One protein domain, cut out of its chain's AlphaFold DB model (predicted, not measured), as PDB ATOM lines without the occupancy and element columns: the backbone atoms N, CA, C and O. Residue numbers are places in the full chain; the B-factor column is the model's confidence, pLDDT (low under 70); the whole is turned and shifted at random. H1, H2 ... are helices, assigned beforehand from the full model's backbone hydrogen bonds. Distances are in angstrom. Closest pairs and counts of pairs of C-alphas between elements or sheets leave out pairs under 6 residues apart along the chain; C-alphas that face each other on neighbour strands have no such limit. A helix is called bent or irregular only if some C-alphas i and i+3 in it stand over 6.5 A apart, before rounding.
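What this domain is: This is residues 13 to 55 and 143 to 311 of the 539 residues of an uncharacterized protein of Physcomitrium patens (UniProt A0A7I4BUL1). One long helix, H3, is the spine of this elongated model: H5 and H6 pack on its residues 168 to 180, H1 packs on H5, and H4 crosses near the end of H3 at residue 181. Along the other half of H3, H2 runs beside it and splays away toward residue 55, H8 of the helical hairpin H7 and H8 crosses it, and H10 runs out from H7, with its residues 302 to 311 sticking out. The printed part has 212 residues with ten named helices, H1 to H10 in chain order, and no named strand; the class is all helix. It is only just loose, close to compact, with a radius of gyration of the C-alphas of 20.5 A, and spans 64 by 41 by 30 A.

Where its parts are: H3, residues 143 to 181, is the longest helix at 56.4 A, from C-alpha 143 at (-34.370, -22.929, -14.418) to C-alpha 181 at (-38.549, -4.086, 38.587). Before it come H1, residues 17 to 30, 20.2 A, which begins at C-alpha 17 at (-24.490, -20.074, 37.335), and H2, residues 32 to 55, 35.9 A. After it come H4, residues 185 to 197, 18.7 A; H5, residues 201 to 213, 18.2 A; H6, residues 232 to 247, 21.7 A; H7, residues 249 to 263, 21.0 A; H8, residues 269 to 279, 15.8 A; and H9, residues 281 to 284, 5.6 A. H10, residues 291 to 311, 30.6 A, ends at C-alpha 311 at (-63.152, -28.050, 31.715). H6 is only just irregular, its C-alphas 244 and 247 being 6.6 A apart.

How they stand to each other: H3 is the hub, touching six other helices. H3, H5 and H6 form a bundle, three helices side by side. H3 touches H5 at a steep tilt of 42 degrees, opposite ways; the closest C-alphas are those of Gly 172 and Ser 209, 5.2 A apart. H3 touches H6 at a shallow tilt of 25 degrees, opposite ways, closest at the C-alphas of Gly 172 and Ser 237, 5.8 A. H5 touches H6, closest at the C-alphas of Phe 213 and Gly 245, 4.5 A. H1 touches H5 at a shallow tilt of 15 degrees, the same way, closest at the C-alphas of Met 24 and Phe 207, 6.3 A; H1 and H3 are apart. H4 touches H3 about perpendicular, at 84 degrees, closest at the C-alphas of Asn 180 and Ala 187, 5.2 A. H2 touches residues 151 to 165 of H3 at a shallow tilt of 29 degrees, opposite ways, closest at the C-alphas of Arg 44 and Leu 154, 6.5 A. H2 and H6 touch only at their ends, closest at the C-alphas of Ser 32 and Asn 246, 6.0 A. H8 touches H3 about perpendicular, at 85 degrees, closest at the C-alphas of Ala 153 and Val 273, 5.6 A. H7 and H8 form a hairpin, closest at the C-alphas of Arg 261 and Lys 271, 5.5 A. H9 and H3 only just touch, with 3 pairs of C-alphas within 8 A, closest at Leu 154 and Cys 284, 6.2 A. H10 touches H7 at a steep tilt of 50 degrees, closest at the C-alphas of Pro 251 and Ser 294, 5.1 A; H3 and H10 are apart. Every O i to N i+4 pair is within hydrogen-bond range in H1, H4, H5, H7 and H10, against 16 of 20 in H2, 33 of 35 in H3, 11 of 12 in H6 and 6 of 7 in H8; H9 is too short for such a pair.

The domain as a whole: The C-alphas farthest apart are those of Asp 55 and Lys 185, 66.9 A. Residues 56 to 142 are not printed, and C-alphas 55 and 143 are 16.0 A apart across this cut. Of the links that are printed whole, H5 to H6 is long, with 18 residues. The mean pLDDT of the printed part is 87.1; residues 283, 284 and 286 are under 70.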
ATOM      1  N   ARG A  13     -31.963 -24.779  41.578       83.75
ATOM      2  CA  ARG A  13     -31.227 -23.846  42.442       83.75
ATOM      3  C   ARG A  13     -29.879 -24.390  42.926       83.75
ATOM      4  O   ARG A  13     -28.997 -23.607  43.249       83.75
ATOM      5  N   ASP A  14     -29.714 -25.715  42.966       86.88
ATOM      6  CA  ASP A  14     -28.472 -26.345  43.433       86.88
ATOM      7  C   ASP A  14     -27.362 -26.258  42.363       86.88
ATOM      8  O   ASP A  14     -26.194 -26.545  42.631       86.88
ATOM      9  N   PHE A  15     -27.706 -25.854  41.135       86.94
ATOM     10  CA  PHE A  15     -26.740 -25.642  40.066       86.94
ATOM     11  C   PHE A  15     -26.069 -24.274  40.203       86.94
ATOM     12  O   PHE A  15     -26.716 -23.251  40.400       86.94
ATOM     13  N   ASN A  16     -24.752 -24.241  39.998       89.69
ATOM     14  CA  ASN A  16     -24.020 -22.985  39.867       89.69
ATOM     15  C   ASN A  16     -24.431 -22.244  38.577       89.69
ATOM     16  O   ASN A  16     -24.893 -22.871  37.622       89.69
ATOM     17  N   THR A  17     -24.176 -20.937  38.491       89.25
ATOM     18  CA  THR A  17     -24.490 -20.074  37.335       89.25
ATOM     19  C   THR A  17     -24.065 -20.682  35.993       89.25
ATOM     20  O   THR A  17     -24.832 -20.664  35.030       89.25
ATOM     21  N   THR A  18     -22.874 -21.287  35.929       90.38
ATOM     22  CA  THR A  18     -22.388 -21.984  34.728       90.38
ATOM     23  C   THR A  18     -23.264 -23.182  34.361       90.38
ATOM     24  O   THR A  18     -23.558 -23.383  33.188       90.38
ATOM     25  N   GLY A  19     -23.723 -23.948  35.353       91.12
ATOM     26  CA  GLY A  19     -24.634 -25.074  35.155       91.12
ATOM     27  C   GLY A  19     -25.982 -24.627  34.595       91.12
ATOM     28  O   GLY A  19     -26.438 -25.196  33.605       91.12
ATOM     29  N   LEU A  20     -26.578 -23.561  35.144       91.62
ATOM     30  CA  LEU A  20     -27.803 -22.971  34.587       91.62
ATOM     31  C   LEU A  20     -27.603 -22.517  33.134       91.62
ATOM     32  O   LEU A  20     -28.444 -22.808  32.285       91.62
ATOM     33  N   PHE A  21     -26.471 -21.877  32.825       92.62
ATOM     34  CA  PHE A  21     -26.143 -21.482  31.453       92.62
ATOM     35  C   PHE A  21     -26.008 -22.690  30.516       92.62
ATOM     36  O   PHE A  21     -26.555 -22.686  29.413       92.62
ATOM     37  N   THR A  22     -25.343 -23.765  30.955       92.94
ATOM     38  CA  THR A  22     -25.267 -25.014  30.185       92.94
ATOM     39  C   THR A  22     -26.658 -25.583  29.913       92.94
ATOM     40  O   THR A  22     -26.948 -25.965  28.780       92.94
ATOM     41  N   LEU A  23     -27.551 -25.594  30.908       92.62
ATOM     42  CA  LEU A  23     -28.930 -26.046  30.719       92.62
ATOM     43  C   LEU A  23     -29.680 -25.173  29.702       92.62
ATOM     44  O   LEU A  23     -30.360 -25.725  28.839       92.62
ATOM     45  N   MET A  24     -29.507 -23.849  29.735       93.69
ATOM     46  CA  MET A  24     -30.109 -22.929  28.758       93.69
ATOM     47  C   MET A  24     -29.654 -23.233  27.325       93.69
ATOM     48  O   MET A  24     -30.479 -23.280  26.413       93.69
ATOM     49  N   VAL A  25     -28.360 -23.498  27.118       93.31
ATOM     50  CA  VAL A  25     -27.832 -23.890  25.801       93.31
ATOM     51  C   VAL A  25     -28.437 -25.220  25.347       93.31
ATOM     52  O   VAL A  25     -28.876 -25.333  24.204       93.31
ATOM     53  N   LEU A  26     -28.528 -26.215  26.236       92.62
ATOM     54  CA  LEU A  26     -29.136 -27.511  25.915       92.62
ATOM     55  C   LEU A  26     -30.627 -27.391  25.561       92.62
ATOM     56  O   LEU A  26     -31.091 -28.099  24.668       92.62
ATOM     57  N   MET A  27     -31.368 -26.496  26.226       92.81
ATOM     58  CA  MET A  27     -32.768 -26.202  25.893       92.81
ATOM     59  C   MET A  27     -32.891 -25.595  24.491       92.81
ATOM     60  O   MET A  27     -33.686 -26.082  23.685       92.81
ATOM     61  N   LEU A  28     -32.063 -24.594  24.163       91.44
ATOM     62  CA  LEU A  28     -32.067 -23.961  22.839       91.44
ATOM     63  C   LEU A  28     -31.731 -24.955  21.726       91.44
ATOM     64  O   LEU A  28     -32.450 -25.001  20.727       91.44
ATOM     65  N   LEU A  29     -30.690 -25.774  21.914       90.44
ATOM     66  CA  LEU A  29     -30.280 -26.805  20.954       90.44
ATOM     67  C   LEU A  29     -31.385 -27.842  20.701       90.44
ATOM     68  O   LEU A  29     -31.517 -28.328  19.580       90.44
ATOM     69  N   GLY A  30     -32.185 -28.166  21.720       86.50
ATOM     70  CA  GLY A  30     -33.319 -29.086  21.609       86.50
ATOM     71  C   GLY A  30     -34.597 -28.470  21.020       86.50
ATOM     72  O   GLY A  30     -35.533 -29.211  20.679       86.50
ATOM     73  N   SER A  31     -34.672 -27.138  20.918       89.94
ATOM     74  CA  SER A  31     -35.871 -26.430  20.461       89.94
ATOM     75  C   SER A  31     -36.181 -26.728  18.992       89.94
ATOM     76  O   SER A  31     -35.296 -26.817  18.139       89.94
ATOM     77  N   SER A  32     -37.471 -26.852  18.675       83.75
ATOM     78  CA  SER A  32     -37.914 -27.142  17.305       83.75
ATOM     79  C   SER A  32     -37.493 -26.050  16.311       83.75
ATOM     80  O   SER A  32     -37.100 -26.350  15.184       83.75
ATOM     81  N   VAL A  33     -37.506 -24.786  16.751       87.94
ATOM     82  CA  VAL A  33     -37.129 -23.622  15.942       87.94
ATOM     83  C   VAL A  33     -35.635 -23.626  15.643       87.94
ATOM     84  O   VAL A  33     -35.247 -23.417  14.496       87.94
ATOM     85  N   PHE A  34     -34.780 -23.914  16.628       87.12
ATOM     86  CA  PHE A  34     -33.338 -23.961  16.395       87.12
ATOM     87  C   PHE A  34     -32.949 -25.130  15.486       87.12
ATOM     88  O   PHE A  34     -32.196 -24.943  14.532       87.12
ATOM     89  N   VAL A  35     -33.524 -26.317  15.707       85.25
ATOM     90  CA  VAL A  35     -33.295 -27.489  14.843       85.25
ATOM     91  C   VAL A  35     -33.708 -27.202  13.391       85.25
ATOM     92  O   VAL A  35     -33.057 -27.682  12.463       85.25
ATOM     93  N   SER A  36     -34.721 -26.354  13.167       84.88
ATOM     94  CA  SER A  36     -35.151 -25.958  11.819       84.88
ATOM     95  C   SER A  36     -34.110 -25.157  11.022       84.88
ATOM     96  O   SER A  36     -34.152 -25.164   9.790       84.88
ATOM     97  N   LEU A  37     -33.150 -24.503  11.690       86.00
ATOM     98  CA  LEU A  37     -32.080 -23.750  11.031       86.00
ATOM     99  C   LEU A  37     -31.078 -24.667  10.327       86.00
ATOM    100  O   LEU A  37     -30.562 -24.317   9.265       86.00
ATOM    101  N   LEU A  38     -30.801 -25.841  10.898       85.00
ATOM    102  CA  LEU A  38     -29.739 -26.726  10.423       85.00
ATOM    103  C   LEU A  38     -29.951 -27.176   8.959       85.00
ATOM    104  O   LEU A  38     -29.039 -26.963   8.154       85.00
ATOM    105  N   PRO A  39     -31.131 -27.685   8.541       82.12
ATOM    106  CA  PRO A  39     -31.394 -28.003   7.136       82.12
ATOM    107  C   PRO A  39     -31.235 -26.808   6.189       82.12
ATOM    108  O   PRO A  39     -30.735 -26.970   5.076       82.12
ATOM    109  N   ILE A  40     -31.620 -25.603   6.625       84.94
ATOM    110  CA  ILE A  40     -31.532 -24.376   5.815       84.94
ATOM    111  C   ILE A  40     -30.064 -24.034   5.547       84.94
ATOM    112  O   ILE A  40     -29.682 -23.800   4.398       84.94
ATOM    113  N   TYR A  41     -29.219 -24.064   6.584       85.25
ATOM    114  CA  TYR A  41     -27.783 -23.825   6.436       85.25
ATOM    115  C   TYR A  41     -27.108 -24.893   5.569       85.25
ATOM    116  O   TYR A  41     -26.327 -24.549   4.682       85.25
ATOM    117  N   VAL A  42     -27.434 -26.175   5.771       85.88
ATOM    118  CA  VAL A  42     -26.870 -27.279   4.976       85.88
ATOM    119  C   VAL A  42     -27.244 -27.152   3.496       85.88
ATOM    120  O   VAL A  42     -26.366 -27.265   2.638       85.88
ATOM    121  N   ARG A  43     -28.516 -26.878   3.175       82.12
ATOM    122  CA  ARG A  43     -28.964 -26.690   1.783       82.12
ATOM    123  C   ARG A  43     -28.302 -25.488   1.129       82.12
ATOM    124  O   ARG A  43     -27.783 -25.608   0.023       82.12
ATOM    125  N   ARG A  44     -28.230 -24.360   1.836       83.25
ATOM    126  CA  ARG A  44     -27.537 -23.166   1.343       83.25
ATOM    127  C   ARG A  44     -26.064 -23.455   1.044       83.25
ATOM    128  O   ARG A  44     -25.561 -23.055   0.000       83.25
ATOM    129  N   LEU A  45     -25.372 -24.195   1.912       84.50
ATOM    130  CA  LEU A  45     -23.986 -24.606   1.664       84.50
ATOM    131  C   LEU A  45     -23.853 -25.531   0.445       84.50
ATOM    132  O   LEU A  45     -22.892 -25.376  -0.310       84.50
ATOM    133  N   ARG A  46     -24.798 -26.458   0.218       84.69
ATOM    134  CA  ARG A  46     -24.825 -27.295  -0.999       84.69
ATOM    135  C   ARG A  46     -24.982 -26.446  -2.262       84.69
ATOM    136  O   ARG A  46     -24.176 -26.598  -3.176       84.69
ATOM    137  N   ILE A  47     -25.949 -25.528  -2.286       80.19
ATOM    138  CA  ILE A  47     -26.204 -24.645  -3.439       80.19
ATOM    139  C   ILE A  47     -24.982 -23.766  -3.731       80.19
ATOM    140  O   ILE A  47     -24.530 -23.697  -4.870       80.19
ATOM    141  N   LEU A  48     -24.368 -23.174  -2.702       80.94
ATOM    142  CA  LEU A  48     -23.158 -22.363  -2.867       80.94
ATOM    143  C   LEU A  48     -21.974 -23.164  -3.427       80.94
ATOM    144  O   LEU A  48     -21.208 -22.637  -4.234       80.94
ATOM    145  N   ARG A  49     -21.800 -24.424  -3.008       84.06
ATOM    146  CA  ARG A  49     -20.755 -25.307  -3.556       84.06
ATOM    147  C   ARG A  49     -21.030 -25.665  -5.014       84.06
ATOM    148  O   ARG A  49     -20.105 -25.633  -5.817       84.06
ATOM    149  N   TYR A  50     -22.283 -25.973  -5.342       80.81
ATOM    150  CA  TYR A  50     -22.700 -26.295  -6.703       80.81
ATOM    151  C   TYR A  50     -22.504 -25.110  -7.658       80.81
ATOM    152  O   TYR A  50     -21.887 -25.273  -8.708       80.81
ATOM    153  N   ASN A  51     -22.921 -23.904  -7.259       78.81
ATOM    154  CA  ASN A  51     -22.745 -22.694  -8.067       78.81
ATOM    155  C   ASN A  51     -21.259 -22.392  -8.319       78.81
ATOM    156  O   ASN A  51     -20.878 -22.145  -9.457       78.81
ATOM    157  N   ARG A  52     -20.388 -22.528  -7.306       81.12
ATOM    158  CA  ARG A  52     -18.933 -22.385  -7.510       81.12
ATOM    159  C   ARG A  52     -18.364 -23.414  -8.488       81.12
ATOM    160  O   ARG A  52     -17.469 -23.080  -9.261       81.12
ATOM    161  N   ALA A  53     -18.841 -24.658  -8.443       81.19
ATOM    162  CA  ALA A  53     -18.394 -25.702  -9.363       81.19
ATOM    163  C   ALA A  53     -18.820 -25.396 -10.811       81.19
ATOM    164  O   ALA A  53     -18.007 -25.530 -11.724       81.19
ATOM    165  N   LEU A  54     -20.052 -24.914 -11.007       78.94
ATOM    166  CA  LEU A  54     -20.548 -24.430 -12.299       78.94
ATOM    167  C   LEU A  54     -19.726 -23.253 -12.831       78.94
ATOM    168  O   LEU A  54     -19.297 -23.293 -13.981       78.94
ATOM    169  N   ASP A  55     -19.452 -22.246 -12.001       78.44
ATOM    170  CA  ASP A  55     -18.646 -21.085 -12.398       78.44
ATOM    171  C   ASP A  55     -17.227 -21.505 -12.809       78.44
ATOM    172  O   ASP A  55     -16.687 -21.008 -13.796       78.44
ATOM    173  N   LEU A 143     -34.981 -22.094 -15.449       75.50
ATOM    174  CA  LEU A 143     -34.370 -22.929 -14.418       75.50
ATOM    175  C   LEU A 143     -33.286 -22.171 -13.637       75.50
ATOM    176  O   LEU A 143     -33.153 -22.352 -12.421       75.50
ATOM    177  N   ARG A 144     -32.515 -21.305 -14.306       77.31
ATOM    178  CA  ARG A 144     -31.501 -20.452 -13.661       77.31
ATOM    179  C   ARG A 144     -32.144 -19.397 -12.766       77.31
ATOM    180  O   ARG A 144     -31.694 -19.233 -11.630       77.31
ATOM    181  N   ILE A 145     -33.214 -18.743 -13.221       80.75
ATOM    182  CA  ILE A 145     -33.971 -17.756 -12.436       80.75
ATOM    183  C   ILE A 145     -34.581 -18.419 -11.196       80.75
ATOM    184  O   ILE A 145     -34.436 -17.903 -10.084       80.75
ATOM    185  N   ALA A 146     -35.191 -19.598 -11.348       78.44
ATOM    186  CA  ALA A 146     -35.763 -20.346 -10.232       78.44
ATOM    187  C   ALA A 146     -34.709 -20.718  -9.171       78.44
ATOM    188  O   ALA A 146     -34.950 -20.547  -7.974       78.44
ATOM    189  N   ARG A 147     -33.521 -21.174  -9.594       80.06
ATOM    190  CA  ARG A 147     -32.402 -21.487  -8.684       80.06
ATOM    191  C   ARG A 147     -31.867 -20.247  -7.971       80.06
ATOM    192  O   ARG A 147     -31.556 -20.306  -6.783       80.06
ATOM    193  N   TRP A 148     -31.767 -19.123  -8.678       83.31
ATOM    194  CA  TRP A 148     -31.345 -17.855  -8.086       83.31
ATOM    195  C   TRP A 148     -32.349 -17.360  -7.033       83.31
ATOM    196  O   TRP A 148     -31.944 -16.986  -5.930       83.31
ATOM    197  N   LEU A 149     -33.654 -17.436  -7.324       84.44
ATOM    198  CA  LEU A 149     -34.723 -17.117  -6.371       84.44
ATOM    199  C   LEU A 149     -34.679 -18.029  -5.139       84.44
ATOM    200  O   LEU A 149     -34.876 -17.558  -4.018       84.44
ATOM    201  N   GLU A 150     -34.388 -19.318  -5.324       83.00
ATOM    202  CA  GLU A 150     -34.248 -20.276  -4.227       83.00
ATOM    203  C   GLU A 150     -33.079 -19.929  -3.291       83.00
ATOM    204  O   GLU A 150     -33.261 -19.905  -2.070       83.00
ATOM    205  N   ASP A 151     -31.903 -19.588  -3.830       83.69
ATOM    206  CA  ASP A 151     -30.760 -19.157  -3.010       83.69
ATOM    207  C   ASP A 151     -31.072 -17.863  -2.237       83.69
ATOM    208  O   ASP A 151     -30.818 -17.762  -1.030       83.69
ATOM    209  N   GLN A 152     -31.715 -16.893  -2.896       86.62
ATOM    210  CA  GLN A 152     -32.163 -15.649  -2.262       86.62
ATOM    211  C   GLN A 152     -33.189 -15.895  -1.146       86.62
ATOM    212  O   GLN A 152     -33.112 -15.284  -0.070       86.62
ATOM    213  N   ALA A 153     -34.132 -16.809  -1.371       86.31
ATOM    214  CA  ALA A 153     -35.140 -17.202  -0.397       86.31
ATOM    215  C   ALA A 153     -34.503 -17.846   0.842       86.31
ATOM    216  O   ALA A 153     -34.804 -17.447   1.971       86.31
ATOM    217  N   LEU A 154     -33.571 -18.785   0.647       86.38
ATOM    218  CA  LEU A 154     -32.839 -19.435   1.739       86.38
ATOM    219  C   LEU A 154     -31.965 -18.443   2.511       86.38
ATOM    220  O   LEU A 154     -31.903 -18.496   3.743       86.38
ATOM    221  N   ARG A 155     -31.322 -17.501   1.812       87.75
ATOM    222  CA  ARG A 155     -30.555 -16.421   2.443       87.75
ATOM    223  C   ARG A 155     -31.445 -15.536   3.312       87.75
ATOM    224  O   ARG A 155     -31.054 -15.223   4.434       87.75
ATOM    225  N   SER A 156     -32.620 -15.161   2.819       87.88
ATOM    226  CA  SER A 156     -33.576 -14.334   3.565       87.88
ATOM    227  C   SER A 156     -34.084 -15.070   4.806       87.88
ATOM    228  O   SER A 156     -34.058 -14.531   5.911       87.88
ATOM    229  N   LEU A 157     -34.452 -16.344   4.656       87.94
ATOM    230  CA  LEU A 157     -34.938 -17.173   5.757       87.94
ATOM    231  C   LEU A 157     -33.873 -17.403   6.846       87.94
ATOM    232  O   LEU A 157     -34.191 -17.379   8.036       87.94
ATOM    233  N   SER A 158     -32.609 -17.555   6.442       89.25
ATOM    234  CA  SER A 158     -31.459 -17.677   7.348       89.25
ATOM    235  C   SER A 158     -31.256 -16.449   8.241       89.25
ATOM    236  O   SER A 158     -30.613 -16.589   9.278       89.25
ATOM    237  N   TRP A 159     -31.775 -15.275   7.868       90.81
ATOM    238  CA  TRP A 159     -31.777 -14.077   8.715       90.81
ATOM    239  C   TRP A 159     -33.082 -13.918   9.500       90.81
ATOM    240  O   TRP A 159     -33.042 -13.587  10.681       90.81
ATOM    241  N   ILE A 160     -34.232 -14.216   8.883       92.50
ATOM    242  CA  ILE A 160     -35.552 -14.064   9.517       92.50
ATOM    243  C   ILE A 160     -35.684 -14.934  10.774       92.50
ATOM    244  O   ILE A 160     -36.158 -14.445  11.798       92.50
ATOM    245  N   ILE A 161     -35.268 -16.206  10.730       91.94
ATOM    246  CA  ILE A 161     -35.466 -17.130  11.860       91.94
ATOM    247  C   ILE A 161     -34.613 -16.742  13.088       91.94
ATOM    248  O   ILE A 161     -35.175 -16.674  14.181       91.94
ATOM    249  N   PRO A 162     -33.304 -16.437  12.979       92.44
ATOM    250  CA  PRO A 162     -32.542 -15.953  14.132       92.44
ATOM    251  C   PRO A 162     -33.083 -14.636  14.696       92.44
ATOM    252  O   PRO A 162     -33.192 -14.500  15.914       92.44
ATOM    253  N   THR A 163     -33.493 -13.692  13.839       93.44
ATOM    254  CA  THR A 163     -34.136 -12.448  14.293       93.44
ATOM    255  C   THR A 163     -35.430 -12.737  15.052       93.44
ATOM    256  O   THR A 163     -35.653 -12.160  16.110       93.44
ATOM    257  N   TYR A 164     -36.245 -13.676  14.570       94.19
ATOM    258  CA  TYR A 164     -37.455 -14.130  15.253       94.19
ATOM    259  C   TYR A 164     -37.170 -14.676  16.662       94.19
ATOM    260  O   TYR A 164     -37.835 -14.271  17.616       94.19
ATOM    261  N   ILE A 165     -36.152 -15.532  16.809       93.88
ATOM    262  CA  ILE A 165     -35.738 -16.072  18.114       93.88
ATOM    263  C   ILE A 165     -35.337 -14.929  19.058       93.88
ATOM    264  O   ILE A 165     -35.823 -14.857  20.183       93.88
ATOM    265  N   VAL A 166     -34.483 -14.006  18.601       94.81
ATOM    266  CA  VAL A 166     -34.006 -12.881  19.422       94.81
ATOM    267  C   VAL A 166     -35.155 -11.958  19.840       94.81
ATOM    268  O   VAL A 166     -35.219 -11.550  20.998       94.81
ATOM    269  N   VAL A 167     -36.095 -11.656  18.941       95.38
ATOM    270  CA  VAL A 167     -37.256 -10.805  19.252       95.38
ATOM    271  C   VAL A 167     -38.155 -11.452  20.306       95.38
ATOM    272  O   VAL A 167     -38.542 -10.793  21.267       95.38
ATOM    273  N   LEU A 168     -38.453 -12.749  20.188       94.50
ATOM    274  CA  LEU A 168     -39.284 -13.427  21.185       94.50
ATOM    275  C   LEU A 168     -38.574 -13.592  22.530       94.50
ATOM    276  O   LEU A 168     -39.183 -13.362  23.571       94.50
ATOM    277  N   LEU A 169     -37.284 -13.934  22.537       95.25
ATOM    278  CA  LEU A 169     -36.528 -14.050  23.786       95.25
ATOM    279  C   LEU A 169     -36.394 -12.704  24.503       95.25
ATOM    280  O   LEU A 169     -36.545 -12.650  25.722       95.25
ATOM    281  N   THR A 170     -36.155 -11.613  23.765       94.38
ATOM    282  CA  THR A 170     -36.104 -10.268  24.361       94.38
ATOM    283  C   THR A 170     -37.467  -9.840  24.896       94.38
ATOM    284  O   THR A 170     -37.526  -9.301  25.997       94.38
ATOM    285  N   PHE A 171     -38.564 -10.144  24.194       94.94
ATOM    286  CA  PHE A 171     -39.924  -9.882  24.676       94.94
ATOM    287  C   PHE A 171     -40.224 -10.582  26.014       94.94
ATOM    288  O   PHE A 171     -40.673  -9.928  26.956       94.94
ATOM    289  N   GLY A 172     -39.927 -11.881  26.138       93.00
ATOM    290  CA  GLY A 172     -40.126 -12.617  27.394       93.00
ATOM    291  C   GLY A 172     -39.217 -12.130  28.523       93.00
ATOM    292  O   GLY A 172     -39.675 -11.928  29.648       93.00
ATOM    293  N   PHE A 173     -37.948 -11.856  28.209       94.38
ATOM    294  CA  PHE A 173     -36.986 -11.343  29.181       94.38
ATOM    295  C   PHE A 173     -37.439  -9.997  29.749       94.38
ATOM    296  O   PHE A 173     -37.464  -9.820  30.968       94.38
ATOM    297  N   LEU A 174     -37.855  -9.074  28.877       93.88
ATOM    298  CA  LEU A 174     -38.371  -7.771  29.282       93.88
ATOM    299  C   LEU A 174     -39.618  -7.911  30.151       93.88
ATOM    300  O   LEU A 174     -39.710  -7.215  31.152       93.88
ATOM    301  N   ALA A 175     -40.541  -8.820  29.833       92.19
ATOM    302  CA  ALA A 175     -41.749  -9.025  30.626       92.19
ATOM    303  C   ALA A 175     -41.453  -9.501  32.062       92.19
ATOM    304  O   ALA A 175     -42.011  -8.963  33.023       92.19
ATOM    305  N   VAL A 176     -40.544 -10.468  32.228       90.50
ATOM    306  CA  VAL A 176     -40.164 -10.982  33.556       90.50
ATOM    307  C   VAL A 176     -39.358  -9.944  34.341       90.50
ATOM    308  O   VAL A 176     -39.628  -9.720  35.521       90.50
ATOM    309  N   VAL A 177     -38.402  -9.264  33.697       91.50
ATOM    310  CA  VAL A 177     -37.631  -8.185  34.337       91.50
ATOM    311  C   VAL A 177     -38.540  -7.029  34.735       91.50
ATOM    312  O   VAL A 177     -38.436  -6.547  35.855       91.50
ATOM    313  N   TRP A 178     -39.472  -6.627  33.871       89.88
ATOM    314  CA  TRP A 178     -40.437  -5.571  34.160       89.88
ATOM    315  C   TRP A 178     -41.256  -5.892  35.410       89.88
ATOM    316  O   TRP A 178     -41.352  -5.058  36.310       89.88
ATOM    317  N   ASN A 179     -41.769  -7.121  35.517       86.69
ATOM    318  CA  ASN A 179     -42.471  -7.573  36.717       86.69
ATOM    319  C   ASN A 179     -41.574  -7.498  37.959       86.69
ATOM    320  O   ASN A 179     -41.985  -6.995  39.000       86.69
ATOM    321  N   ASN A 180     -40.321  -7.931  37.823       84.25
ATOM    322  CA  ASN A 180     -39.343  -7.884  38.900       84.25
ATOM    323  C   ASN A 180     -38.856  -6.472  39.219       84.25
ATOM    324  O   ASN A 180     -38.279  -6.308  40.282       84.25
ATOM    325  N   SER A 181     -39.027  -5.461  38.364       83.94
ATOM    326  CA  SER A 181     -38.549  -4.086  38.587       83.94
ATOM    327  C   SER A 181     -39.601  -3.175  39.223       83.94
ATOM    328  O   SER A 181     -39.239  -2.231  39.925       83.94
ATOM    329  N   PHE A 182     -40.889  -3.472  39.062       81.69
ATOM    330  CA  PHE A 182     -41.953  -2.704  39.708       81.69
ATOM    331  C   PHE A 182     -41.951  -2.878  41.234       81.69
ATOM    332  O   PHE A 182     -41.690  -3.958  41.751       81.69
ATOM    333  N   ASN A 183     -42.277  -1.818  41.978       70.06
ATOM    334  CA  ASN A 183     -42.425  -1.864  43.440       70.06
ATOM    335  C   ASN A 183     -43.845  -2.295  43.849       70.06
ATOM    336  O   ASN A 183     -44.509  -1.630  44.643       70.06
ATOM    337  N   SER A 184     -44.337  -3.393  43.273       80.19
ATOM    338  CA  SER A 184     -45.592  -4.017  43.698       80.19
ATOM    339  C   SER A 184     -45.339  -5.014  44.837       80.19
ATOM    340  O   SER A 184     -44.234  -5.539  45.002       80.19
ATOM    341  N   LYS A 185     -46.379  -5.312  45.630       78.50
ATOM    342  CA  LYS A 185     -46.312  -6.351  46.676       78.50
ATOM    343  C   LYS A 185     -45.924  -7.713  46.082       78.50
ATOM    344  O   LYS A 185     -45.131  -8.440  46.675       78.50
ATOM    345  N   GLU A 186     -46.409  -8.017  44.881       77.69
ATOM    346  CA  GLU A 186     -46.081  -9.240  44.138       77.69
ATOM    347  C   GLU A 186     -44.593  -9.322  43.789       77.69
ATOM    348  O   GLU A 186     -43.933 -10.313  44.098       77.69
ATOM    349  N   ALA A 187     -44.041  -8.245  43.228       80.38
ATOM    350  CA  ALA A 187     -42.633  -8.175  42.870       80.38
ATOM    351  C   ALA A 187     -41.730  -8.317  44.102       80.38
ATOM    352  O   ALA A 187     -40.722  -9.014  44.041       80.38
ATOM    353  N   SER A 188     -42.106  -7.724  45.244       81.88
ATOM    354  CA  SER A 188     -41.348  -7.902  46.492       81.88
ATOM    355  C   SER A 188     -41.348  -9.350  46.990       81.88
ATOM    356  O   SER A 188     -40.307  -9.835  47.430       81.88
ATOM    357  N   LYS A 189     -42.470 -10.073  46.848       84.50
ATOM    358  CA  LYS A 189     -42.554 -11.497  47.193       84.50
ATOM    359  C   LYS A 189     -41.630 -12.318  46.296       84.50
ATOM    360  O   LYS A 189     -40.822 -13.089  46.801       84.50
ATOM    361  N   ILE A 190     -41.694 -12.110  44.983       84.88
ATOM    362  CA  ILE A 190     -40.861 -12.832  44.012       84.88
ATOM    363  C   ILE A 190     -39.367 -12.533  44.227       84.88
ATOM    364  O   ILE A 190     -38.562 -13.459  44.265       84.88
ATOM    365  N   ARG A 191     -38.995 -11.265  44.456       84.69
ATOM    366  CA  ARG A 191     -37.616 -10.875  44.812       84.69
ATOM    367  C   ARG A 191     -37.139 -11.592  46.073       84.69
ATOM    368  O   ARG A 191     -36.070 -12.184  46.050       84.69
ATOM    369  N   SER A 192     -37.964 -11.630  47.121       86.06
ATOM    370  CA  SER A 192     -37.599 -12.317  48.366       86.06
ATOM    371  C   SER A 192     -37.382 -13.823  48.183       86.06
ATOM    372  O   SER A 192     -36.537 -14.396  48.862       86.06
ATOM    373  N   LEU A 193     -38.090 -14.464  47.242       86.25
ATOM    374  CA  LEU A 193     -37.869 -15.874  46.901       86.25
ATOM    375  C   LEU A 193     -36.534 -16.077  46.178       86.25
ATOM    376  O   LEU A 193     -35.811 -17.021  46.491       86.25
ATOM    377  N   PHE A 194     -36.188 -15.179  45.252       87.12
ATOM    378  CA  PHE A 194     -34.883 -15.199  44.592       87.12
ATOM    379  C   PHE A 194     -33.737 -14.970  45.582       87.12
ATOM    380  O   PHE A 194     -32.756 -15.711  45.542       87.12
ATOM    381  N   ASP A 195     -33.893 -14.023  46.508       87.00
ATOM    382  CA  ASP A 195     -32.905 -13.743  47.554       87.00
ATOM    383  C   ASP A 195     -32.759 -14.932  48.516       87.00
ATOM    384  O   ASP A 195     -31.642 -15.333  48.843       87.00
ATOM    385  N   ALA A 196     -33.873 -15.559  48.913       86.62
ATOM    386  CA  ALA A 196     -33.872 -16.737  49.782       86.62
ATOM    387  C   ALA A 196     -33.192 -17.957  49.138       86.62
ATOM    388  O   ALA A 196     -32.603 -18.778  49.841       86.62
ATOM    389  N   GLN A 197     -33.270 -18.083  47.812       83.94
ATOM    390  CA  GLN A 197     -32.633 -19.161  47.051       83.94
ATOM    391  C   GLN A 197     -31.249 -18.774  46.500       83.94
ATOM    392  O   GLN A 197     -30.591 -19.615  45.891       83.94
ATOM    393  N   GLY A 198     -30.789 -17.533  46.706       84.31
ATOM    394  CA  GLY A 198     -29.486 -17.049  46.239       84.31
ATOM    395  C   GLY A 198     -29.352 -16.930  44.714       84.31
ATOM    396  O   GLY A 198     -28.239 -16.972  44.190       84.31
ATOM    397  N   ILE A 199     -30.462 -16.799  43.981       86.69
ATOM    398  CA  ILE A 199     -30.477 -16.757  42.512       86.69
ATOM    399  C   ILE A 199     -30.586 -15.309  42.036       86.69
ATOM    400  O   ILE A 199     -31.468 -14.568  42.455       86.69
ATOM    401  N   ASN A 200     -29.741 -14.904  41.084       89.38
ATOM    402  CA  ASN A 200     -29.852 -13.581  40.472       89.38
ATOM    403  C   ASN A 200     -31.176 -13.457  39.671       89.38
ATOM    404  O   ASN A 200     -31.367 -14.220  38.715       89.38
ATOM    405  N   PRO A 201     -32.052 -12.472  39.966       89.56
ATOM    406  CA  PRO A 201     -33.345 -12.313  39.287       89.56
ATOM    407  C   PRO A 201     -33.231 -12.123  37.768       89.56
ATOM    408  O   PRO A 201     -34.089 -12.565  37.004       89.56
ATOM    409  N   THR A 202     -32.156 -11.480  37.313       90.94
ATOM    410  CA  THR A 202     -31.891 -11.223  35.890       90.94
ATOM    411  C   THR A 202     -31.533 -12.514  35.161       90.94
ATOM    412  O   THR A 202     -32.063 -12.782  34.085       90.94
ATOM    413  N   LEU A 203     -30.679 -13.348  35.763       91.81
ATOM    414  CA  LEU A 203     -30.340 -14.665  35.218       91.81
ATOM    415  C   LEU A 203     -31.584 -15.558  35.164       91.81
ATOM    416  O   LEU A 203     -31.827 -16.209  34.148       91.81
ATOM    417  N   ALA A 204     -32.397 -15.538  36.224       91.12
ATOM    418  CA  ALA A 204     -33.656 -16.270  36.269       91.12
ATOM    419  C   ALA A 204     -34.618 -15.828  35.158       91.12
ATOM    420  O   ALA A 204     -35.218 -16.680  34.509       91.12
ATOM    421  N   ALA A 205     -34.713 -14.525  34.870       93.38
ATOM    422  CA  ALA A 205     -35.541 -14.011  33.781       93.38
ATOM    423  C   ALA A 205     -35.097 -14.525  32.401       93.38
ATOM    424  O   ALA A 205     -35.937 -14.943  31.600       93.38
ATOM    425  N   ILE A 206     -33.785 -14.547  32.122       94.12
ATOM    426  CA  ILE A 206     -33.262 -15.104  30.862       94.12
ATOM    427  C   ILE A 206     -33.543 -16.612  30.807       94.12
ATOM    428  O   ILE A 206     -34.018 -17.111  29.785       94.12
ATOM    429  N   PHE A 207     -33.307 -17.333  31.907       94.12
ATOM    430  CA  PHE A 207     -33.555 -18.771  31.995       94.12
ATOM    431  C   PHE A 207     -35.026 -19.113  31.735       94.12
ATOM    432  O   PHE A 207     -35.320 -19.951  30.885       94.12
ATOM    433  N   MET A 208     -35.955 -18.442  32.421       93.12
ATOM    434  CA  MET A 208     -37.398 -18.644  32.259       93.12
ATOM    435  C   MET A 208     -37.852 -18.334  30.829       93.12
ATOM    436  O   MET A 208     -38.650 -19.080  30.268       93.12
ATOM    437  N   SER A 209     -37.300 -17.286  30.207       94.81
ATOM    438  CA  SER A 209     -37.618 -16.921  28.821       94.81
ATOM    439  C   SER A 209     -37.156 -17.991  27.829       94.81
ATOM    440  O   SER A 209     -37.923 -18.420  26.969       94.81
ATOM    441  N   ILE A 210     -35.918 -18.476  27.968       94.62
ATOM    442  CA  ILE A 210     -35.389 -19.554  27.119       94.62
ATOM    443  C   ILE A 210     -36.147 -20.861  27.346       94.62
ATOM    444  O   ILE A 210     -36.448 -21.564  26.381       94.62
ATOM    445  N   SER A 211     -36.470 -21.182  28.597       94.00
ATOM    446  CA  SER A 211     -37.232 -22.374  28.968       94.00
ATOM    447  C   SER A 211     -38.640 -22.361  28.370       94.00
ATOM    448  O   SER A 211     -39.056 -23.362  27.782       94.00
ATOM    449  N   ALA A 212     -39.341 -21.221  28.432       94.38
ATOM    450  CA  ALA A 212     -40.652 -21.049  27.812       94.38
ATOM    451  C   ALA A 212     -40.569 -21.133  26.281       94.38
ATOM    452  O   ALA A 212     -41.298 -21.911  25.674       94.38
ATOM    453  N   PHE A 213     -39.641 -20.408  25.646       94.25
ATOM    454  CA  PHE A 213     -39.456 -20.451  24.190       94.25
ATOM    455  C   PHE A 213     -39.034 -21.836  23.677       94.25
ATOM    456  O   PHE A 213     -39.399 -22.238  22.579       94.25
ATOM    457  N   SER A 214     -38.255 -22.581  24.457       92.50
ATOM    458  CA  SER A 214     -37.819 -23.931  24.082       92.50
ATOM    459  C   SER A 214     -38.827 -25.003  24.489       92.50
ATOM    460  O   SER A 214     -38.530 -26.187  24.336       92.50
ATOM    461  N   ASN A 215     -39.990 -24.612  25.026       91.56
ATOM    462  CA  ASN A 215     -41.048 -25.513  25.472       91.56
ATOM    463  C   ASN A 215     -40.581 -26.535  26.520       91.56
ATOM    464  O   ASN A 215     -41.077 -27.652  26.572       91.56
ATOM    465  N   THR A 216     -39.597 -26.161  27.340       90.81
ATOM    466  CA  THR A 216     -39.071 -27.027  28.402       90.81
ATOM    467  C   THR A 216     -39.852 -26.854  29.700       90.81
ATOM    468  O   THR A 216     -40.073 -27.829  30.398       90.81
ATOM    469  N   GLY A 217     -40.249 -25.619  30.026       86.56
ATOM    470  CA  GLY A 217     -41.060 -25.255  31.197       86.56
ATOM    471  C   GLY A 217     -40.508 -25.614  32.568       86.56
ATOM    472  O   GLY A 217     -41.264 -25.749  33.530       86.56
ATOM    473  N   SER A 218     -39.188 -25.701  32.671       88.25
ATOM    474  CA  SER A 218     -38.493 -25.650  33.953       88.25
ATOM    475  C   SER A 218     -38.234 -24.202  34.368       88.25
ATOM    476  O   SER A 218     -37.997 -23.332  33.526       88.25
ATOM    477  N   SER A 219     -38.191 -23.962  35.669       90.88
ATOM    478  CA  SER A 219     -37.836 -22.682  36.282       90.88
ATOM    479  C   SER A 219     -36.758 -22.930  37.335       90.88
ATOM    480  O   SER A 219     -36.721 -24.011  37.920       90.88
ATOM    481  N   PRO A 220     -35.861 -21.965  37.584       88.19
ATOM    482  CA  PRO A 220     -34.862 -22.093  38.638       88.19
ATOM    483  C   PRO A 220     -35.486 -22.043  40.044       88.19
ATOM    484  O   PRO A 220     -34.825 -22.428  41.004       88.19
ATOM    485  N   LEU A 221     -36.743 -21.594  40.162       87.75
ATOM    486  CA  LEU A 221     -37.505 -21.598  41.408       87.75
ATOM    487  C   LEU A 221     -38.053 -22.997  41.715       87.75
ATOM    488  O   LEU A 221     -38.583 -23.674  40.835       87.75
ATOM    489  N   ASP A 222     -38.030 -23.364  42.996       85.56
ATOM    490  CA  ASP A 222     -38.571 -24.631  43.507       85.56
ATOM    491  C   ASP A 222     -40.051 -24.864  43.142       85.56
ATOM    492  O   ASP A 222     -40.440 -25.969  42.785       85.56
ATOM    493  N   GLU A 223     -40.891 -23.828  43.188       81.44
ATOM    494  CA  GLU A 223     -42.331 -23.929  42.884       81.44
ATOM    495  C   GLU A 223     -42.661 -23.644  41.408       81.44
ATOM    496  O   GLU A 223     -43.781 -23.277  41.051       81.44
ATOM    497  N   ASN A 224     -41.671 -23.790  40.531       88.12
ATOM    498  CA  ASN A 224     -41.761 -23.509  39.107       88.12
ATOM    499  C   ASN A 224     -42.306 -22.094  38.789       88.12
ATOM    500  O   ASN A 224     -41.591 -21.110  39.003       88.12
ATOM    501  N   PHE A 225     -43.549 -21.982  38.295       89.69
ATOM    502  CA  PHE A 225     -44.219 -20.713  37.975       89.69
ATOM    503  C   PHE A 225     -45.395 -20.375  38.907       89.69
ATOM    504  O   PHE A 225     -46.039 -19.346  38.709       89.69
ATOM    505  N   VAL A 226     -45.648 -21.167  39.955       88.94
ATOM    506  CA  VAL A 226     -46.717 -20.906  40.939       88.94
ATOM    507  C   VAL A 226     -46.623 -19.509  41.578       88.94
ATOM    508  O   VAL A 226     -47.653 -18.841  41.700       88.94
ATOM    509  N   PRO A 227     -45.427 -18.972  41.905       87.94
ATOM    510  CA  PRO A 227     -45.317 -17.617  42.448       87.94
ATOM    511  C   PRO A 227     -45.798 -16.501  41.506       87.94
ATOM    512  O   PRO A 227     -46.049 -15.395  41.977       87.94
ATOM    513  N   PHE A 228     -45.933 -16.773  40.202       88.19
ATOM    514  CA  PHE A 228     -46.353 -15.802  39.188       88.19
ATOM    515  C   PHE A 228     -47.861 -15.824  38.893       88.19
ATOM    516  O   PHE A 228     -48.294 -15.091  38.007       88.19
ATOM    517  N   ALA A 229     -48.663 -16.607  39.626       86.94
ATOM    518  CA  ALA A 229     -50.109 -16.738  39.396       86.94
ATOM    519  C   ALA A 229     -50.873 -15.397  39.408       86.94
ATOM    520  O   ALA A 229     -51.814 -15.178  38.655       86.94
ATOM    521  N   THR A 230     -50.441 -14.428  40.216       86.12
ATOM    522  CA  THR A 230     -51.073 -13.096  40.243       86.12
ATOM    523  C   THR A 230     -50.625 -12.195  39.088       86.12
ATOM    524  O   THR A 230     -51.354 -11.298  38.667       86.12
ATOM    525  N   SER A 231     -49.451 -12.456  38.512       88.38
ATOM    526  CA  SER A 231     -48.812 -11.588  37.526       88.38
ATOM    527  C   SER A 231     -49.261 -11.931  36.099       88.38
ATOM    528  O   SER A 231     -48.523 -12.537  35.316       88.38
ATOM    529  N   SER A 232     -50.465 -11.483  35.718       88.62
ATOM    530  CA  SER A 232     -51.063 -11.767  34.396       88.62
ATOM    531  C   SER A 232     -50.168 -11.378  33.211       88.62
ATOM    532  O   SER A 232     -50.148 -12.078  32.201       88.62
ATOM    533  N   LEU A 233     -49.390 -10.293  33.328       89.12
ATOM    534  CA  LEU A 233     -48.452  -9.862  32.284       89.12
ATOM    535  C   LEU A 233     -47.400 -10.943  31.999       89.12
ATOM    536  O   LEU A 233     -47.149 -11.264  30.836       89.12
ATOM    537  N   VAL A 234     -46.822 -11.536  33.049       91.25
ATOM    538  CA  VAL A 234     -45.817 -12.598  32.917       91.25
ATOM    539  C   VAL A 234     -46.451 -13.831  32.278       91.25
ATOM    540  O   VAL A 234     -45.942 -14.312  31.270       91.25
ATOM    541  N   LEU A 235     -47.608 -14.276  32.775       92.06
ATOM    542  CA  LEU A 235     -48.336 -15.439  32.250       92.06
ATOM    543  C   LEU A 235     -48.656 -15.297  30.753       92.06
ATOM    544  O   LEU A 235     -48.362 -16.196  29.961       92.06
ATOM    545  N   VAL A 236     -49.190 -14.146  30.334       92.75
ATOM    546  CA  VAL A 236     -49.502 -13.871  28.921       92.75
ATOM    547  C   VAL A 236     -48.226 -13.814  28.078       92.75
ATOM    548  O   VAL A 236     -48.180 -14.403  26.999       92.75
ATOM    549  N   SER A 237     -47.169 -13.162  28.567       93.75
ATOM    550  CA  SER A 237     -45.902 -13.075  27.829       93.75
ATOM    551  C   SER A 237     -45.262 -14.450  27.608       93.75
ATOM    552  O   SER A 237     -44.896 -14.786  26.481       93.75
ATOM    553  N   LEU A 238     -45.217 -15.293  28.645       93.62
ATOM    554  CA  LEU A 238     -44.706 -16.658  28.558       93.62
ATOM    555  C   LEU A 238     -45.576 -17.509  27.628       93.62
ATOM    556  O   LEU A 238     -45.034 -18.292  26.850       93.62
ATOM    557  N   THR A 239     -46.897 -17.293  27.637       93.44
ATOM    558  CA  THR A 239     -47.840 -17.928  26.703       93.44
ATOM    559  C   THR A 239     -47.500 -17.664  25.249       93.44
ATOM    560  O   THR A 239     -47.422 -18.595  24.445       93.44
ATOM    561  N   VAL A 240     -47.237 -16.405  24.908       93.38
ATOM    562  CA  VAL A 240     -46.799 -16.038  23.558       93.38
ATOM    563  C   VAL A 240     -45.472 -16.724  23.214       93.38
ATOM    564  O   VAL A 240     -45.334 -17.254  22.109       93.38
ATOM    565  N   LEU A 241     -44.524 -16.784  24.158       93.81
ATOM    566  CA  LEU A 241     -43.219 -17.418  23.951       93.81
ATOM    567  C   LEU A 241     -43.319 -18.913  23.648       93.81
ATOM    568  O   LEU A 241     -42.764 -19.346  22.643       93.81
ATOM    569  N   PHE A 242     -44.011 -19.703  24.473       92.38
ATOM    570  CA  PHE A 242     -44.053 -21.158  24.268       92.38
ATOM    571  C   PHE A 242     -44.970 -21.576  23.114       92.38
ATOM    572  O   PHE A 242     -44.782 -22.638  22.511       92.38
ATOM    573  N   LEU A 243     -45.979 -20.765  22.773       91.69
ATOM    574  CA  LEU A 243     -46.761 -20.997  21.562       91.69
ATOM    575  C   LEU A 243     -45.905 -20.717  20.324       91.69
ATOM    576  O   LEU A 243     -45.868 -21.548  19.414       91.69
ATOM    577  N   GLY A 244     -45.175 -19.596  20.308       90.94
ATOM    578  CA  GLY A 244     -44.243 -19.239  19.235       90.94
ATOM    579  C   GLY A 244     -42.994 -20.126  19.161       90.94
ATOM    580  O   GLY A 244     -42.398 -20.266  18.096       90.94
ATOM    581  N   GLY A 245     -42.616 -20.772  20.258       88.50
ATOM    582  CA  GLY A 245     -41.468 -21.672  20.355       88.50
ATOM    583  C   GLY A 245     -41.653 -23.050  19.718       88.50
ATOM    584  O   GLY A 245     -40.684 -23.773  19.467       88.50
ATOM    585  N   ASN A 246     -42.900 -23.443  19.436       86.81
ATOM    586  CA  ASN A 246     -43.187 -24.769  18.897       86.81
ATOM    587  C   ASN A 246     -44.433 -24.800  18.004       86.81
ATOM    588  O   ASN A 246     -44.327 -24.847  16.780       86.81
ATOM    589  N   THR A 247     -45.632 -24.773  18.593       85.50
ATOM    590  CA  THR A 247     -46.850 -25.108  17.835       85.50
ATOM    591  C   THR A 247     -47.245 -24.026  16.829       85.50
ATOM    592  O   THR A 247     -47.627 -24.340  15.704       85.50
ATOM    593  N   LEU A 248     -47.148 -22.752  17.216       89.38
ATOM    594  CA  LEU A 248     -47.489 -21.614  16.363       89.38
ATOM    595  C   LEU A 248     -46.281 -21.049  15.608       89.38
ATOM    596  O   LEU A 248     -46.441 -20.077  14.872       89.38
ATOM    597  N   PHE A 249     -45.102 -21.670  15.702       90.06
ATOM    598  CA  PHE A 249     -43.948 -21.245  14.911       90.06
ATOM    599  C   PHE A 249     -44.262 -21.190  13.399       90.06
ATOM    600  O   PHE A 249     -44.048 -20.138  12.795       90.06
ATOM    601  N   PRO A 250     -44.845 -22.235  12.773       88.25
ATOM    602  CA  PRO A 250     -45.186 -22.197  11.352       88.25
ATOM    603  C   PRO A 250     -46.152 -21.078  10.914       88.25
ATOM    604  O   PRO A 250     -45.829 -20.370   9.953       88.25
ATOM    605  N   PRO A 251     -47.328 -20.879  11.553       90.44
ATOM    606  CA  PRO A 251     -48.224 -19.792  11.168       90.44
ATOM    607  C   PRO A 251     -47.620 -18.409  11.433       90.44
ATOM    608  O   PRO A 251     -47.781 -17.527  10.590       90.44
ATOM    609  N   ILE A 252     -46.890 -18.218  12.539       91.81
ATOM    610  CA  ILE A 252     -46.246 -16.931  12.842       91.81
ATOM    611  C   ILE A 252     -45.158 -16.623  11.810       91.81
ATOM    612  O   ILE A 252     -45.122 -15.517  11.276       91.81
ATOM    613  N   LEU A 253     -44.322 -17.601  11.453       90.25
ATOM    614  CA  LEU A 253     -43.305 -17.433  10.416       90.25
ATOM    615  C   LEU A 253     -43.934 -17.042   9.070       90.25
ATOM    616  O   LEU A 253     -43.463 -16.114   8.412       90.25
ATOM    617  N   ARG A 254     -45.030 -17.703   8.674       90.06
ATOM    618  CA  ARG A 254     -45.768 -17.357   7.451       90.06
ATOM    619  C   ARG A 254     -46.332 -15.937   7.514       90.06
ATOM    620  O   ARG A 254     -46.232 -15.207   6.530       90.06
ATOM    621  N   PHE A 255     -46.900 -15.553   8.655       91.19
ATOM    622  CA  PHE A 255     -47.434 -14.212   8.874       91.19
ATOM    623  C   PHE A 255     -46.339 -13.142   8.781       91.19
ATOM    624  O   PHE A 255     -46.543 -12.131   8.119       91.19
ATOM    625  N   ILE A 256     -45.153 -13.396   9.344       91.44
ATOM    626  CA  ILE A 256     -43.991 -12.502   9.232       91.44
ATOM    627  C   ILE A 256     -43.586 -12.326   7.765       91.44
ATOM    628  O   ILE A 256     -43.438 -11.196   7.307       91.44
ATOM    629  N   ILE A 257     -43.458 -13.414   6.999       90.56
ATOM    630  CA  ILE A 257     -43.083 -13.344   5.574       90.56
ATOM    631  C   ILE A 257     -44.147 -12.589   4.763       90.56
ATOM    632  O   ILE A 257     -43.815 -11.759   3.917       90.56
ATOM    633  N   TRP A 258     -45.430 -12.839   5.032       90.56
ATOM    634  CA  TRP A 258     -46.529 -12.107   4.403       90.56
ATOM    635  C   TRP A 258     -46.536 -10.614   4.774       90.56
ATOM    636  O   TRP A 258     -46.749  -9.769   3.904       90.56
ATOM    637  N   GLY A 259     -46.236 -10.277   6.029       89.88
ATOM    638  CA  GLY A 259     -46.091  -8.896   6.489       89.88
ATOM    639  C   GLY A 259     -44.930  -8.179   5.800       89.88
ATOM    640  O   GLY A 259     -45.115  -7.088   5.265       89.88
ATOM    641  N   LEU A 260     -43.761  -8.825   5.718       89.19
ATOM    642  CA  LEU A 260     -42.596  -8.298   4.999       89.19
ATOM    643  C   LEU A 260     -42.902  -8.083   3.513       89.19
ATOM    644  O   LEU A 260     -42.584  -7.024   2.980       89.19
ATOM    645  N   ARG A 261     -43.584  -9.033   2.860       91.88
ATOM    646  CA  ARG A 261     -44.062  -8.886   1.475       91.88
ATOM    647  C   ARG A 261     -44.969  -7.668   1.309       91.88
ATOM    648  O   ARG A 261     -44.830  -6.944   0.329       91.88
ATOM    649  N   THR A 262     -45.913  -7.476   2.227       88.69
ATOM    650  CA  THR A 262     -46.910  -6.397   2.149       88.69
ATOM    651  C   THR A 262     -46.280  -5.023   2.381       88.69
ATOM    652  O   THR A 262     -46.725  -4.038   1.802       88.69
ATOM    653  N   LEU A 263     -45.203  -4.956   3.170       89.81
ATOM    654  CA  LEU A 263     -44.459  -3.721   3.418       89.81
ATOM    655  C   LEU A 263     -43.580  -3.296   2.224       89.81
ATOM    656  O   LEU A 263     -43.207  -2.127   2.121       89.81
ATOM    657  N   LYS A 264     -43.232  -4.220   1.317       88.31
ATOM    658  CA  LYS A 264     -42.415  -3.919   0.134       88.31
ATOM    659  C   LYS A 264     -43.238  -3.332  -1.014       88.31
ATOM    660  O   LYS A 264     -44.352  -3.770  -1.312       88.31
ATOM    661  N   ARG A 265     -42.641  -2.356  -1.706       84.44
ATOM    662  CA  ARG A 265     -43.188  -1.773  -2.942       84.44
ATOM    663  C   ARG A 265     -43.255  -2.819  -4.057       84.44
ATOM    664  O   ARG A 265     -42.546  -3.819  -4.015       84.44
ATOM    665  N   THR A 266     -44.131  -2.593  -5.035       76.88
ATOM    666  CA  THR A 266     -44.360  -3.530  -6.150       76.88
ATOM    667  C   THR A 266     -43.118  -3.774  -7.000       76.88
ATOM    668  O   THR A 266     -42.938  -4.905  -7.424       76.88
ATOM    669  N   ASP A 267     -42.228  -2.789  -7.113       78.25
ATOM    670  CA  ASP A 267     -41.018  -2.880  -7.943       78.25
ATOM    671  C   ASP A 267     -39.775  -3.386  -7.182       78.25
ATOM    672  O   ASP A 267     -38.672  -3.385  -7.724       78.25
ATOM    673  N   ASP A 268     -39.905  -3.770  -5.904       84.94
ATOM    674  CA  ASP A 268     -38.767  -4.272  -5.124       84.94
ATOM    675  C   ASP A 268     -38.497  -5.750  -5.477       84.94
ATOM    676  O   ASP A 268     -39.374  -6.588  -5.234       84.94
ATOM    677  N   PRO A 269     -37.290  -6.119  -5.955       80.56
ATOM    678  CA  PRO A 269     -36.952  -7.505  -6.296       80.56
ATOM    679  C   PRO A 269     -37.076  -8.471  -5.106       80.56
ATOM    680  O   PRO A 269     -37.265  -9.673  -5.284       80.56
ATOM    681  N   GLN A 270     -37.026  -7.979  -3.859       84.19
ATOM    682  CA  GLN A 270     -37.257  -8.817  -2.676       84.19
ATOM    683  C   GLN A 270     -38.708  -9.299  -2.563       84.19
ATOM    684  O   GLN A 270     -38.972 -10.318  -1.919       84.19
ATOM    685  N   LYS A 271     -39.665  -8.595  -3.179       87.38
ATOM    686  CA  LYS A 271     -41.074  -8.997  -3.189       87.38
ATOM    687  C   LYS A 271     -41.258 -10.318  -3.933       87.38
ATOM    688  O   LYS A 271     -42.019 -11.164  -3.459       87.38
ATOM    689  N   ASP A 272     -40.509 -10.533  -5.012       84.25
ATOM    690  CA  ASP A 272     -40.525 -11.782  -5.778       84.25
ATOM    691  C   ASP A 272     -39.943 -12.947  -4.979       84.25
ATOM    692  O   ASP A 272     -40.506 -14.042  -4.980       84.25
ATOM    693  N   VAL A 273     -38.910 -12.689  -4.176       86.44
ATOM    694  CA  VAL A 273     -38.347 -13.676  -3.241       86.44
ATOM    695  C   VAL A 273     -39.381 -14.090  -2.184       86.44
ATOM    696  O   VAL A 273     -39.564 -15.281  -1.920       86.44
ATOM    697  N   TYR A 274     -40.118 -13.140  -1.595       87.62
ATOM    698  CA  TYR A 274     -41.179 -13.461  -0.629       87.62
ATOM    699  C   TYR A 274     -42.394 -14.139  -1.277       87.62
ATOM    700  O   TYR A 274     -43.003 -15.024  -0.670       87.62
ATOM    701  N   ASN A 275     -42.744 -13.765  -2.511       86.00
ATOM    702  CA  ASN A 275     -43.766 -14.454  -3.299       86.00
ATOM    703  C   ASN A 275     -43.374 -15.912  -3.544       86.00
ATOM    704  O   ASN A 275     -44.185 -16.810  -3.309       86.00
ATOM    705  N   PHE A 276     -42.121 -16.147  -3.936       82.94
ATOM    706  CA  PHE A 276     -41.564 -17.477  -4.140       82.94
ATOM    707  C   PHE A 276     -41.613 -18.316  -2.851       82.94
ATOM    708  O   PHE A 276     -42.139 -19.430  -2.870       82.94
ATOM    709  N   LEU A 277     -41.189 -17.754  -1.710       84.31
ATOM    710  CA  LEU A 277     -41.273 -18.391  -0.383       84.31
ATOM    711  C   LEU A 277     -42.702 -18.816  -0.013       84.31
ATOM    712  O   LEU A 277     -42.919 -19.909   0.511       84.31
ATOM    713  N   LEU A 278     -43.689 -17.954  -0.271       84.06
ATOM    714  CA  LEU A 278     -45.091 -18.231   0.059       84.06
ATOM    715  C   LEU A 278     -45.754 -19.217  -0.910       84.06
ATOM    716  O   LEU A 278     -46.724 -19.874  -0.506       84.06
ATOM    717  N   ARG A 279     -45.255 -19.303  -2.152       80.12
ATOM    718  CA  ARG A 279     -45.757 -20.196  -3.204       80.12
ATOM    719  C   ARG A 279     -45.183 -21.607  -3.095       80.12
ATOM    720  O   ARG A 279     -45.944 -22.557  -3.244       80.12
ATOM    721  N   TYR A 280     -43.898 -21.741  -2.760       74.25
ATOM    722  CA  TYR A 280     -43.194 -23.026  -2.641       74.25
ATOM    723  C   TYR A 280     -42.630 -23.258  -1.227       74.25
ATOM    724  O   TYR A 280     -41.421 -23.428  -1.046       74.25
ATOM    725  N   PRO A 281     -43.486 -23.308  -0.192       73.75
ATOM    726  CA  PRO A 281     -43.034 -23.243   1.193       73.75
ATOM    727  C   PRO A 281     -42.157 -24.437   1.614       73.75
ATOM    728  O   PRO A 281     -41.169 -24.256   2.324       73.75
ATOM    729  N   ARG A 282     -42.453 -25.646   1.112       71.38
ATOM    730  CA  ARG A 282     -41.735 -26.886   1.470       71.38
ATOM    731  C   ARG A 282     -40.382 -27.045   0.775       71.38
ATOM    732  O   ARG A 282     -39.527 -27.767   1.289       71.38
ATOM    733  N   ARG A 283     -40.153 -26.347  -0.346       66.19
ATOM    734  CA  ARG A 283     -38.828 -26.285  -0.988       66.19
ATOM    735  C   ARG A 283     -37.835 -25.507  -0.125       66.19
ATOM    736  O   ARG A 283     -36.684 -25.911  -0.011       66.19
ATOM    737  N   CYS A 284     -38.284 -24.448   0.546       66.75
ATOM    738  CA  CYS A 284     -37.400 -23.562   1.306       66.75
ATOM    739  C   CYS A 284     -37.274 -23.935   2.794       66.75
ATOM    740  O   CYS A 284     -36.202 -23.759   3.371       66.75
ATOM    741  N   SER A 285     -38.337 -24.438   3.438       71.31
ATOM    742  CA  SER A 285     -38.312 -24.799   4.864       71.31
ATOM    743  C   SER A 285     -39.259 -25.943   5.214       71.31
ATOM    744  O   SER A 285     -40.384 -26.019   4.727       71.31
ATOM    745  N   THR A 286     -38.848 -26.797   6.151       68.81
ATOM    746  CA  THR A 286     -39.691 -27.868   6.703       68.81
ATOM    747  C   THR A 286     -40.844 -27.334   7.561       68.81
ATOM    748  O   THR A 286     -41.878 -27.996   7.671       68.81
ATOM    749  N   HIS A 287     -40.692 -26.136   8.135       74.50
ATOM    750  CA  HIS A 287     -41.664 -25.501   9.033       74.50
ATOM    751  C   HIS A 287     -42.513 -24.420   8.364       74.50
ATOM    752  O   HIS A 287     -43.349 -23.817   9.027       74.50
ATOM    753  N   LEU A 288     -42.337 -24.166   7.068       79.62
ATOM    754  CA  LEU A 288     -43.223 -23.269   6.341       79.62
ATOM    755  C   LEU A 288     -44.357 -24.106   5.737       79.62
ATOM    756  O   LEU A 288     -44.126 -24.978   4.899       79.62
ATOM    757  N   PHE A 289     -45.587 -23.873   6.199       75.94
ATOM    758  CA  PHE A 289     -46.780 -24.550   5.681       75.94
ATOM    759  C   PHE A 289     -47.543 -23.660   4.691       75.94
ATOM    760  O   PHE A 289     -47.432 -22.427   4.751       75.94
ATOM    761  N   PRO A 290     -48.330 -24.252   3.772       78.88
ATOM    762  CA  PRO A 290     -49.275 -23.496   2.959       78.88
ATOM    763  C   PRO A 290     -50.408 -22.902   3.817       78.88
ATOM    764  O   PRO A 290     -50.635 -23.301   4.958       78.88
ATOM    765  N   HIS A 291     -51.104 -21.900   3.270       79.94
ATOM    766  CA  HIS A 291     -52.044 -21.067   4.034       79.94
ATOM    767  C   HIS A 291     -53.182 -21.848   4.709       79.94
ATOM    768  O   HIS A 291     -53.472 -21.596   5.876       79.94
ATOM    769  N   MET A 292     -53.780 -22.817   4.012       79.75
ATOM    770  CA  MET A 292     -54.864 -23.641   4.555       79.75
ATOM    771  C   MET A 292     -54.386 -24.499   5.730       79.75
ATOM    772  O   MET A 292     -55.035 -24.535   6.772       79.75
ATOM    773  N   GLN A 293     -53.205 -25.114   5.621       83.06
ATOM    774  CA  GLN A 293     -52.633 -25.918   6.701       83.06
ATOM    775  C   GLN A 293     -52.242 -25.058   7.909       83.06
ATOM    776  O   GLN A 293     -52.464 -25.469   9.045       83.06
ATOM    777  N   SER A 294     -51.705 -23.850   7.696       84.88
ATOM    778  CA  SER A 294     -51.434 -22.913   8.796       84.88
ATOM    779  C   SER A 294     -52.708 -22.536   9.557       84.88
ATOM    780  O   SER A 294     -52.690 -22.521  10.785       84.88
ATOM    781  N   LEU A 295     -53.814 -22.276   8.849       86.88
ATOM    782  CA  LEU A 295     -55.110 -21.999   9.477       86.88
ATOM    783  C   LEU A 295     -55.658 -23.221  10.219       86.88
ATOM    784  O   LEU A 295     -56.165 -23.076  11.327       86.88
ATOM    785  N   TRP A 296     -55.498 -24.422   9.663       86.38
ATOM    786  CA  TRP A 296     -55.927 -25.659  10.315       86.38
ATOM    787  C   TRP A 296     -55.168 -25.930  11.627       86.38
ATOM    788  O   TRP A 296     -55.779 -26.310  12.625       86.38
ATOM    789  N   ILE A 297     -53.855 -25.662  11.675       86.38
ATOM    790  CA  ILE A 297     -53.071 -25.732  12.923       86.38
ATOM    791  C   ILE A 297     -53.607 -24.727  13.948       86.38
ATOM    792  O   ILE A 297     -53.812 -25.088  15.102       86.38
ATOM    793  N   ILE A 298     -53.869 -23.478  13.547       89.94
ATOM    794  CA  ILE A 298     -54.428 -22.469  14.461       89.94
ATOM    795  C   ILE A 298     -55.788 -22.930  15.002       89.94
ATOM    796  O   ILE A 298     -56.009 -22.885  16.210       89.94
ATOM    797  N   ALA A 299     -56.674 -23.408  14.126       90.00
ATOM    798  CA  ALA A 299     -58.019 -23.841  14.489       90.00
ATOM    799  C   ALA A 299     -58.004 -25.034  15.455       90.00
ATOM    800  O   ALA A 299     -58.685 -25.008  16.477       90.00
ATOM    801  N   THR A 300     -57.197 -26.060  15.174       86.31
ATOM    802  CA  THR A 300     -57.079 -27.245  16.039       86.31
ATOM    803  C   THR A 300     -56.467 -26.909  17.392       86.31
ATOM    804  O   THR A 300     -56.976 -27.347  18.421       86.31
ATOM    805  N   VAL A 301     -55.417 -26.083  17.422       87.75
ATOM    806  CA  VAL A 301     -54.804 -25.619  18.671       87.75
ATOM    807  C   VAL A 301     -55.811 -24.831  19.493       87.75
ATOM    808  O   VAL A 301     -55.990 -25.129  20.669       87.75
ATOM    809  N   LEU A 302     -56.503 -23.864  18.897       90.19
ATOM    810  CA  LEU A 302     -57.517 -23.097  19.613       90.19
ATOM    811  C   LEU A 302     -58.644 -24.007  20.124       90.19
ATOM    812  O   LEU A 302     -59.039 -23.879  21.279       90.19
ATOM    813  N   GLY A 303     -59.098 -24.965  19.311       91.12
ATOM    814  CA  GLY A 303     -60.139 -25.928  19.673       91.12
ATOM    815  C   GLY A 303     -59.781 -26.777  20.894       91.12
ATOM    816  O   GLY A 303     -60.508 -26.744  21.886       91.12
ATOM    817  N   PHE A 304     -58.644 -27.483  20.870       89.88
ATOM    818  CA  PHE A 304     -58.223 -28.333  21.995       89.88
ATOM    819  C   PHE A 304     -58.015 -27.534  23.288       89.88
ATOM    820  O   PHE A 304     -58.509 -27.930  24.338       89.88
ATOM    821  N   ASN A 305     -57.361 -26.369  23.216       91.25
ATOM    822  CA  ASN A 305     -57.143 -25.541  24.407       91.25
ATOM    823  C   ASN A 305     -58.442 -24.915  24.938       91.25
ATOM    824  O   ASN A 305     -58.555 -24.669  26.135       91.25
ATOM    825  N   THR A 306     -59.429 -24.662  24.073       92.88
ATOM    826  CA  THR A 306     -60.751 -24.188  24.508       92.88
ATOM    827  C   THR A 306     -61.471 -25.265  25.316       92.88
ATOM    828  O   THR A 306     -62.080 -24.947  26.333       92.88
ATOM    829  N   VAL A 307     -61.367 -26.538  24.914       92.56
ATOM    830  CA  VAL A 307     -61.921 -27.666  25.684       92.56
ATOM    831  C   VAL A 307     -61.282 -27.744  27.071       92.56
ATOM    832  O   VAL A 307     -62.007 -27.814  28.064       92.56
ATOM    833  N   ASP A 308     -59.952 -27.651  27.152       93.06
ATOM    834  CA  ASP A 308     -59.232 -27.656  28.433       93.06
ATOM    835  C   ASP A 308     -59.617 -26.470  29.319       93.06
ATOM    836  O   ASP A 308     -59.861 -26.645  30.513       93.06
ATOM    837  N   LEU A 309     -59.750 -25.277  28.733       94.25
ATOM    838  CA  LEU A 309     -60.151 -24.078  29.462       94.25
ATOM    839  C   LEU A 309     -61.576 -24.191  30.011       94.25
ATOM    840  O   LEU A 309     -61.819 -23.843  31.165       94.25
ATOM    841  N   ILE A 310     -62.520 -24.693  29.209       94.88
ATOM    842  CA  ILE A 310     -63.904 -24.904  29.649       94.88
ATOM    843  C   ILE A 310     -63.939 -25.918  30.794       94.88
ATOM    844  O   ILE A 310     -64.594 -25.665  31.804       94.88
ATOM    845  N   ALA A 311     -63.223 -27.037  30.668       93.56
ATOM    846  CA  ALA A 311     -63.152 -28.050  31.715       93.56
ATOM    847  C   ALA A 311     -62.511 -27.502  32.999       93.56
ATOM    848  O   ALA A 311     -63.041 -27.724  34.088       93.56
TER     849      ALA A 311